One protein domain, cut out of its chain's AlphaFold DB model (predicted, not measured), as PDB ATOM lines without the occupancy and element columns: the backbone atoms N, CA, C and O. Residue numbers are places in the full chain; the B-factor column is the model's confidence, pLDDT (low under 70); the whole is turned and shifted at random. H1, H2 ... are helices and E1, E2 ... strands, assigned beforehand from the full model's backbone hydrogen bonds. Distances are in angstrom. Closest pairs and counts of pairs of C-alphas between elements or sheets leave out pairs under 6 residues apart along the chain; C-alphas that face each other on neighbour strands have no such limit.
ATOM      1  N   GLU A  10      25.229  94.849  46.453       84.25
ATOM      2  CA  GLU A  10      24.619  96.049  47.047       84.25
ATOM      3  C   GLU A  10      23.320  96.490  46.358       84.25
ATOM      4  O   GLU A  10      22.485  97.139  46.983       84.25
ATOM      5  N   ASP A  11      23.115  96.086  45.100       86.38
ATOM      6  CA  ASP A  11      21.887  96.349  44.346       86.38
ATOM      7  C   ASP A  11      20.762  95.360  44.716       86.38
ATOM      8  O   ASP A  11      19.617  95.509  44.276       86.38
ATOM      9  N   VAL A  12      21.066  94.336  45.525       83.62
ATOM     10  CA  VAL A  12      20.110  93.322  45.970       83.62
ATOM     11  C   VAL A  12      19.536  93.710  47.328       83.62
ATOM     12  O   VAL A  12      20.200  93.645  48.361       83.62
ATOM     13  N   ASP A  13      18.249  94.048  47.348       87.50
ATOM     14  CA  ASP A  13      17.504  94.238  48.591       87.50
ATOM     15  C   ASP A  13      17.210  92.881  49.251       87.50
ATOM     16  O   ASP A  13      16.176  92.250  49.013       87.50
ATOM     17  N   THR A  14      18.137  92.421  50.090       83.00
ATOM     18  CA  THR A  14      18.045  91.133  50.794       83.00
ATOM     19  C   THR A  14      16.849  91.050  51.742       83.00
ATOM     20  O   THR A  14      16.382  89.949  52.022       83.00
ATOM     21  N   SER A  15      16.277  92.184  52.169       86.25
ATOM     22  CA  SER A  15      15.066  92.197  53.002       86.25
ATOM     23  C   SER A  15      13.828  91.670  52.265       86.25
ATOM     24  O   SER A  15      12.857  91.254  52.896       86.25
ATOM     25  N   LYS A  16      13.871  91.645  50.927       89.06
ATOM     26  CA  LYS A  16      12.810  91.106  50.066       89.06
ATOM     27  C   LYS A  16      12.989  89.627  49.729       89.06
ATOM     28  O   LYS A  16      12.134  89.063  49.050       89.06
ATOM     29  N   ILE A  17      14.071  89.000  50.185       87.94
ATOM     30  CA  ILE A  17      14.362  87.590  49.932       87.94
ATOM     31  C   ILE A  17      14.028  86.812  51.208       87.94
ATOM     32  O   ILE A  17      14.795  86.861  52.172       87.94
ATOM     33  N   PRO A  18      12.884  86.106  51.265       90.19
ATOM     34  CA  PRO A  18      12.547  85.326  52.443       90.19
ATOM     35  C   PRO A  18      13.556  84.179  52.629       90.19
ATOM     36  O   PRO A  18      14.016  83.604  51.635       90.19
ATOM     37  N   PRO A  19      13.875  83.797  53.879       90.31
ATOM     38  CA  PRO A  19      14.649  82.594  54.145       90.31
ATOM     39  C   PRO A  19      13.961  81.362  53.553       90.31
ATOM     40  O   PRO A  19      12.757  81.165  53.731       90.31
ATOM     41  N   ALA A  20      14.731  80.524  52.872       93.06
ATOM     42  CA  ALA A  20      14.249  79.317  52.225       93.06
ATOM     43  C   ALA A  20      15.332  78.235  52.200       93.06
ATOM     44  O   ALA A  20      16.533  78.517  52.188       93.06
ATOM     45  N   ILE A  21      14.879  76.987  52.133       93.19
ATOM     46  CA  ILE A  21      15.717  75.883  51.673       93.19
ATOM     47  C   ILE A  21      15.506  75.763  50.169       93.19
ATOM     48  O   ILE A  21      14.375  75.657  49.707       93.19
ATOM     49  N   TRP A  22      16.579  75.790  49.400       94.62
ATOM     50  CA  TRP A  22      16.552  75.573  47.963       94.62
ATOM     51  C   TRP A  22      16.784  74.104  47.653       94.62
ATOM     52  O   TRP A  22      17.791  73.544  48.075       94.62
ATOM     53  N   LEU A  23      15.856  73.504  46.910       95.56
ATOM     54  CA  LEU A  23      16.065  72.253  46.190       95.56
ATOM     55  C   LEU A  23      16.582  72.593  44.799       95.56
ATOM     56  O   LEU A  23      15.863  73.210  44.014       95.56
ATOM     57  N   VAL A  24      17.821  72.212  44.519       96.12
ATOM     58  CA  VAL A  24      18.529  72.552  43.286       96.12
ATOM     59  C   VAL A  24      18.778  71.286  42.480       96.12
ATOM     60  O   VAL A  24      19.177  70.265  43.042       96.12
ATOM     61  N   LYS A  25      18.560  71.375  41.169       96.25
ATOM     62  CA  LYS A  25      19.048  70.423  40.170       96.25
ATOM     63  C   LYS A  25      19.986  71.184  39.233       96.25
ATOM     64  O   LYS A  25      19.553  72.140  38.596       96.25
ATOM     65  N   ASP A  26      21.245  70.770  39.223       94.88
ATOM     66  CA  ASP A  26      22.367  71.304  38.435       94.88
ATOM     67  C   ASP A  26      23.346  70.124  38.228       94.88
ATOM     68  O   ASP A  26      22.934  69.073  37.725       94.88
ATOM     69  N   HIS A  27      24.590  70.198  38.712       95.38
ATOM     70  CA  HIS A  27      25.484  69.049  38.820       95.38
ATOM     71  C   HIS A  27      25.091  68.168  40.016       95.38
ATOM     72  O   HIS A  27      25.682  68.238  41.093       95.38
ATOM     73  N   GLY A  28      24.045  67.368  39.820       96.94
ATOM     74  CA  GLY A  28      23.376  66.578  40.850       96.94
ATOM     75  C   GLY A  28      22.097  67.236  41.359       96.94
ATOM     76  O   GLY A  28      21.672  68.287  40.872       96.94
ATOM     77  N   VAL A  29      21.477  66.610  42.360       97.25
ATOM     78  CA  VAL A  29      20.308  67.158  43.062       97.25
ATOM     79  C   VAL A  29      20.631  67.315  44.536       97.25
ATOM     80  O   VAL A  29      21.057  66.359  45.182       97.25
ATOM     81  N   TYR A  30      20.438  68.514  45.081       96.19
ATOM     82  CA  TYR A  30      20.835  68.828  46.451       96.19
ATOM     83  C   TYR A  30      19.964  69.897  47.107       96.19
ATOM     84  O   TYR A  30      19.250  70.658  46.455       96.19
ATOM     85  N   LEU A  31      20.046  69.954  48.436       94.38
ATOM     86  CA  LEU A  31      19.481  71.019  49.250       94.38
ATOM     87  C   LEU A  31      20.572  71.995  49.687       94.38
ATOM     88  O   LEU A  31      21.660  71.579  50.086       94.38
ATOM     89  N   MET A  32      20.253  73.287  49.677       92.88
ATOM     90  CA  MET A  32      21.095  74.342  50.243       92.88
ATOM     91  C   MET A  32      20.254  75.455  50.877       92.88
ATOM     92  O   MET A  32      19.066  75.584  50.593       92.88
ATOM     93  N   SER A  33      20.850  76.269  51.745       90.94
ATOM     94  CA  SER A  33      20.201  77.485  52.250       90.94
ATOM     95  C   SER A  33      20.374  78.623  51.246       90.94
ATOM     96  O   SER A  33      21.445  78.762  50.660       90.94
ATOM     97  N   ASN A  34      19.352  79.469  51.086       89.50
ATOM     98  CA  ASN A  34      19.490  80.730  50.347       89.50
ATOM     99  C   ASN A  34      20.078  81.874  51.191       89.50
ATOM    100  O   ASN A  34      20.304  82.970  50.680       89.50
ATOM    101  N   GLY A  35      20.282  81.632  52.488       85.12
ATOM    102  CA  GLY A  35      20.979  82.531  53.395       85.12
ATOM    103  C   GLY A  35      22.443  82.139  53.586       85.12
ATOM    104  O   GLY A  35      23.010  81.340  52.846       85.12
ATOM    105  N   LEU A  36      23.050  82.679  54.643       77.06
ATOM    106  CA  LEU A  36      24.438  82.411  55.027       77.06
ATOM    107  C   LEU A  36      24.489  81.677  56.377       77.06
ATOM    108  O   LEU A  36      24.763  82.298  57.409       77.06
ATOM    109  N   PRO A  37      24.171  80.370  56.418       73.44
ATOM    110  CA  PRO A  37      24.343  79.587  57.637       73.44
ATOM    111  C   PRO A  37      25.833  79.539  58.022       73.44
ATOM    112  O   PRO A  37      26.693  79.424  57.156       73.44
ATOM    113  N   GLY A  38      26.152  79.631  59.317       67.75
ATOM    114  CA  GLY A  38      27.539  79.499  59.789       67.75
ATOM    115  C   GLY A  38      28.434  80.733  59.592       67.75
ATOM    116  O   GLY A  38      29.624  80.583  59.355       67.75
ATOM    117  N   ASN A  39      27.893  81.952  59.721       67.12
ATOM    118  CA  ASN A  39      28.648  83.221  59.703       67.12
ATOM    119  C   ASN A  39      29.343  83.576  58.369       67.12
ATOM    120  O   ASN A  39      30.356  84.275  58.373       67.12
ATOM    121  N   GLY A  40      28.792  83.157  57.226       65.38
ATOM    122  CA  GLY A  40      29.293  83.570  55.906       65.38
ATOM    123  C   GLY A  40      30.311  82.624  55.267       65.38
ATOM    124  O   GLY A  40      30.856  82.948  54.214       65.38
ATOM    125  N   GLU A  41      30.544  81.450  55.858       71.44
ATOM    126  CA  GLU A  41      31.181  80.339  55.149       71.44
ATOM    127  C   GLU A  41      30.276  79.816  54.016       71.44
ATOM    128  O   GLU A  41      29.082  80.127  53.946       71.44
ATOM    129  N   LYS A  42      30.847  79.030  53.092       73.81
ATOM    130  CA  LYS A  42      30.093  78.418  51.988       73.81
ATOM    131  C   LYS A  42      28.904  77.642  52.566       73.81
ATOM    132  O   LYS A  42      29.111  76.783  53.423       73.81
ATOM    133  N   SER A  43      27.685  77.926  52.092       79.94
ATOM    134  CA  SER A  43      26.493  77.208  52.563       79.94
ATOM    135  C   SER A  43      26.723  75.702  52.415       79.94
ATOM    136  O   SER A  43      27.105  75.264  51.323       79.94
ATOM    137  N   PRO A  44      26.484  74.901  53.469       85.62
ATOM    138  CA  PRO A  44      26.533  73.461  53.341       85.62
ATOM    139  C   PRO A  44      25.490  73.029  52.310       85.62
ATOM    140  O   PRO A  44      24.395  73.601  52.234       85.62
ATOM    141  N   VAL A  45      25.865  72.034  51.516       91.12
ATOM    142  CA  VAL A  45      24.996  71.374  50.544       91.12
ATOM    143  C   VAL A  45      24.803  69.929  50.977       91.12
ATOM    144  O   VAL A  45      25.730  69.312  51.507       91.12
ATOM    145  N   VAL A  46      23.602  69.396  50.780       92.88
ATOM    146  CA  VAL A  46      23.288  67.989  51.057       92.88
ATOM    147  C   VAL A  46      22.689  67.384  49.801       92.88
ATOM    148  O   VAL A  46      21.602  67.785  49.391       92.88
ATOM    149  N   TYR A  47      23.403  66.442  49.194       96.56
ATOM    150  CA  TYR A  47      22.958  65.769  47.977       96.56
ATOM    151  C   TYR A  47      21.908  64.698  48.267       96.56
ATOM    152  O   TYR A  47      21.917  64.054  49.318       96.56
ATOM    153  N   ALA A  48      21.002  64.507  47.313       96.31
ATOM    154  CA  ALA A  48      20.138  63.343  47.268       96.31
ATOM    155  C   ALA A  48      20.989  62.111  46.939       96.31
ATOM    156  O   ALA A  48      21.684  62.090  45.929       96.31
ATOM    157  N   GLU A  49      20.906  61.069  47.766       95.94
ATOM    158  CA  GLU A  49      21.743  59.862  47.642       95.94
ATOM    159  C   GLU A  49      21.645  59.191  46.268       95.94
ATOM    160  O   GLU A  49      22.606  58.607  45.781       95.94
ATOM    161  N   GLU A  50      20.480  59.280  45.634       94.75
ATOM    162  CA  GLU A  50      20.180  58.686  44.331       94.75
ATOM    163  C   GLU A  50      20.681  59.505  43.132       94.75
ATOM    164  O   GLU A  50      20.722  58.969  42.022       94.75
ATOM    165  N   MET A  51      21.039  60.776  43.345       96.94
ATOM    166  CA  MET A  51      21.405  61.766  42.318       96.94
ATOM    167  C   MET A  51      22.648  62.579  42.721       96.94
ATOM    168  O   MET A  51      22.842  63.708  42.265       96.94
ATOM    169  N   ASP A  52      23.475  62.013  43.594       97.44
ATOM    170  CA  ASP A  52      24.794  62.527  43.945       97.44
ATOM    171  C   ASP A  52      25.804  62.102  42.860       97.44
ATOM    172  O   ASP A  52      26.000  60.891  42.690       97.44
ATOM    173  N   PRO A  53      26.438  63.043  42.132       97.44
ATOM    174  CA  PRO A  53      27.419  62.733  41.094       97.44
ATOM    175  C   PRO A  53      28.666  62.015  41.609       97.44
ATOM    176  O   PRO A  53      29.272  61.253  40.859       97.44
ATOM    177  N   ASP A  54      29.050  62.227  42.872       97.44
ATOM    178  CA  ASP A  54      30.225  61.574  43.453       97.44
ATOM    179  C   ASP A  54      29.928  60.099  43.757       97.44
ATOM    180  O   ASP A  54      30.772  59.222  43.559       97.44
ATOM    181  N   SER A  55      28.703  59.818  44.208       96.81
ATOM    182  CA  SER A  55      28.260  58.469  44.573       96.81
ATOM    183  C   SER A  55      27.684  57.672  43.390       96.81
ATOM    184  O   SER A  55      27.763  56.444  43.387       96.81
ATOM    185  N   ASN A  56      27.111  58.345  42.385       97.06
ATOM    186  CA  ASN A  56      26.445  57.741  41.221       97.06
ATOM    187  C   ASN A  56      26.944  58.372  39.901       97.06
ATOM    188  O   ASN A  56      26.142  58.917  39.137       97.06
ATOM    189  N   PRO A  57      28.254  58.324  39.600       96.81
ATOM    190  CA  PRO A  57      28.850  59.086  38.497       96.81
ATOM    191  C   PRO A  57      28.288  58.737  37.113       96.81
ATOM    192  O   PRO A  57      28.284  59.589  36.226       96.81
ATOM    193  N   ASP A  58      27.794  57.511  36.932       97.38
ATOM    194  CA  ASP A  58      27.368  57.003  35.626       97.38
ATOM    195  C   ASP A  58      25.906  57.327  35.274       97.38
ATOM    196  O   ASP A  58      25.560  57.361  34.093       97.38
ATOM    197  N   ASP A  59      25.025  57.536  36.263       97.06
ATOM    198  CA  ASP A  59      23.576  57.614  36.018       97.06
ATOM    199  C   ASP A  59      22.813  58.691  36.806       97.06
ATOM    200  O   ASP A  59      21.604  58.843  36.591       97.06
ATOM    201  N   TRP A  60      23.488  59.495  37.639       97.25
ATOM    202  CA  TRP A  60      22.847  60.591  38.383       97.25
ATOM    203  C   TRP A  60      22.044  61.526  37.464       97.25
ATOM    204  O   TRP A  60      20.926  61.911  37.808       97.25
ATOM    205  N   TYR A  61      22.581  61.854  36.280       96.69
ATOM    206  CA  TYR A  61      21.958  62.794  35.345       96.69
ATOM    207  C   TYR A  61      20.660  62.229  34.773       96.69
ATOM    208  O   TYR A  61      19.641  62.910  34.786       96.69
ATOM    209  N   VAL A  62      20.668  60.966  34.335       97.06
ATOM    210  CA  VAL A  62      19.480  60.305  33.768       97.06
ATOM    211  C   VAL A  62      18.369  60.202  34.819       97.06
ATOM    212  O   VAL A  62      17.195  60.414  34.514       97.06
ATOM    213  N   ARG A  63      18.728  59.921  36.079       96.06
ATOM    214  CA  ARG A  63      17.771  59.892  37.196       96.06
ATOM    215  C   ARG A  63      17.211  61.280  37.500       96.06
ATOM    216  O   ARG A  63      16.001  61.417  37.668       96.06
ATOM    217  N   ALA A  64      18.067  62.300  37.550       95.69
ATOM    218  CA  ALA A  64      17.648  63.678  37.772       95.69
ATOM    219  C   ALA A  64      16.746  64.178  36.630       95.69
ATOM    220  O   ALA A  64      15.698  64.763  36.895       95.69
ATOM    221  N   GLU A  65      17.086  63.882  35.375       95.38
ATOM    222  CA  GLU A  65      16.291  64.233  34.195       95.38
ATOM    223  C   GLU A  65      14.893  63.605  34.238       95.38
ATOM    224  O   GLU A  65      13.904  64.274  33.942       95.38
ATOM    225  N   ALA A  66      14.776  62.351  34.680       94.06
ATOM    226  CA  ALA A  66      13.483  61.683  34.807       94.06
ATOM    227  C   ALA A  66      12.540  62.351  35.831       94.06
ATOM    228  O   ALA A  66      11.322  62.184  35.737       94.06
ATOM    229  N   VAL A  67      13.084  63.096  36.802       92.44
ATOM    230  CA  VAL A  67      12.314  63.755  37.871       92.44
ATOM    231  C   VAL A  67      12.115  65.250  37.612       92.44
ATOM    232  O   VAL A  67      11.024  65.769  37.843       92.44
ATOM    233  N   PHE A  68      13.148  65.939  37.128       92.44
ATOM    234  CA  PHE A  68      13.189  67.400  36.993       92.44
ATOM    235  C   PHE A  68      13.182  67.888  35.538       92.44
ATOM    236  O   PHE A  68      12.993  69.078  35.298       92.44
ATOM    237  N   GLY A  69      13.354  66.991  34.565       91.88
ATOM    238  CA  GLY A  69      13.619  67.346  33.172       91.88
ATOM    239  C   GLY A  69      15.088  67.704  32.914       91.88
ATOM    240  O   GLY A  69      15.942  67.629  33.800       91.88
ATOM    241  N   GLY A  70      15.388  68.072  31.667       91.06
ATOM    242  CA  GLY A  70      16.761  68.321  31.214       91.06
ATOM    243  C   GLY A  70      17.392  69.608  31.757       91.06
ATOM    244  O   GLY A  70      18.601  69.637  31.971       91.06
ATOM    245  N   ASP A  71      16.592  70.633  32.055       93.06
ATOM    246  CA  ASP A  71      17.075  71.970  32.437       93.06
ATOM    247  C   ASP A  71      17.418  72.089  33.926       93.06
ATOM    248  O   ASP A  71      16.932  71.318  34.759       93.06
ATOM    249  N   ASP A  72      18.274  73.050  34.269       94.69
ATOM    250  CA  ASP A  72      18.603  73.367  35.660       94.69
ATOM    251  C   ASP A  72      17.422  74.039  36.353       94.69
ATOM    252  O   ASP A  72      16.693  74.844  35.766       94.69
ATOM    253  N   CYS A  73      17.223  73.720  37.629       93.06
ATOM    254  CA  CYS A  73      16.109  74.274  38.381       93.06
ATOM    255  C   CYS A  73      16.474  74.550  39.838       93.06
ATOM    256  O   CYS A  73      17.344  73.907  40.425       93.06
ATOM    257  N   CYS A  74      15.758  75.503  40.429       94.06
ATOM    258  CA  CYS A  74      15.802  75.792  41.852       94.06
ATOM    259  C   CYS A  74      14.371  75.988  42.355       94.06
ATOM    260  O   CYS A  74      13.627  76.824  41.838       94.06
ATOM    261  N   ILE A  75      13.983  75.210  43.361       93.06
ATOM    262  CA  ILE A  75      12.668  75.268  43.992       93.06
ATOM    263  C   ILE A  75      12.854  75.765  45.424       93.06
ATOM    264  O   ILE A  75      13.530  75.129  46.235       93.06
ATOM    265  N   ALA A  76      12.226  76.896  45.747       93.12
ATOM    266  CA  ALA A  76      12.209  77.422  47.105       93.12
ATOM    267  C   ALA A  76      11.209  76.642  47.966       93.12
ATOM    268  O   ALA A  76      10.002  76.648  47.720       93.12
ATOM    269  N   LEU A  77      11.723  75.990  49.001       92.62
ATOM    270  CA  LEU A  77      10.959  75.303  50.026       92.62
ATOM    271  C   LEU A  77      10.951  76.129  51.319       92.62
ATOM    272  O   LEU A  77      11.868  76.910  51.586       92.62
ATOM    273  N   SER A  78       9.926  75.932  52.154       91.12
ATOM    274  CA  SER A  78       9.835  76.630  53.443       91.12
ATOM    275  C   SER A  78      11.064  76.358  54.318       91.12
ATOM    276  O   SER A  78      11.458  75.204  54.514       91.12
ATOM    277  N   ALA A  79      11.622  77.421  54.904       89.69
ATOM    278  CA  ALA A  79      12.712  77.338  55.876       89.69
ATOM    279  C   ALA A  79      12.341  76.554  57.150       89.69
ATOM    280  O   ALA A  79      13.230  76.136  57.888       89.69
ATOM    281  N   ASP A  80      11.051  76.295  57.390       89.81
ATOM    282  CA  ASP A  80      10.589  75.515  58.539       89.81
ATOM    283  C   ASP A  80      10.761  73.999  58.349       89.81
ATOM    284  O   ASP A  80      10.651  73.242  59.316       89.81
TER     285      ASP A  80
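Overview. This is residues 10 to 80 of the 109 residues of the protein "DUF3085 domain-containing protein" of Candidatus Parcubacteria bacterium (UniProt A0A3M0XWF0). The model is an elongated, twisted ribbon of four strands with one short helix, H1, at the end of the sheet where E1 turns back into E2. Toward the other end of the sheet lie the opening stretch, residues 10 to 19, and the long loop from E2 to E3. The printed part has 71 residues, with the named elements in the order E1, E2, E3, H1, E4 along the chain, and the antiparallel sheet runs E3, E2, E1, E4. The class is mixed, helices and strands, with under half of the residues in named elements. The whole is only just loose, close to compact, with a radius of gyration of the C-alphas of 13.8 A and spans of 40 by 25 by 23 A.

Arrangement. The inner strands E1, residues 20 to 26, and E2, residues 28 to 33, form an antiparallel hairpin at 159 degrees, with N 22 and O 32 2.8 A apart, within hydrogen-bond range. E3, residues 45 to 47, is an edge strand and forms a hairpin with E2 at 147 degrees; N 31 and O 46 are 2.8 A apart. E1, E2 and E3 make a meander, each strand the antiparallel neighbour of the one before. The other edge strand, E4, residues 73 to 78, is antiparallel to E1 at 160 degrees, with N 75 and O 23 2.8 A apart. E3 and E4 are apart. From edge to edge the strands' lines turn by 71 degrees, and the sheet is only just strongly twisted, its C-alphas lying up to 4.1 A off the best plane. H1, residues 60 to 68, is on the sheet but only grazes it. Its closest C-alphas to E2 are those of Gly 28 and Trp 60, 6.5 A apart, and to E1 those of Lys 25 and Ala 64, 7.3 A apart. In H1 every O i to N i+4 pair is within hydrogen-bond range.

Along the chain. E1 measures 17.9 A from C-alpha 20 at (14.249, 79.317, 52.225) to C-alpha 26. E2 measures 16.1 A, E3 6.5 A and H1 11.9 A, with C-alpha 60 at (22.847, 60.591, 38.383). E4 measures 16.5 A and ends with C-alpha 78 at (9.835, 76.630, 53.443).

Size, cuts and confidence. The two C-alphas farthest apart are those of Ser 15 and Asp 58, 41.1 A. The printed part has no cut. The links from E2 to E3, 11 residues, and from E3 to H1, 12 residues, are long; those from E1 to E2 and from H1 to E4 are tight. The mean pLDDT of the printed part is 90.7, and residues 38 to 40 are under 70.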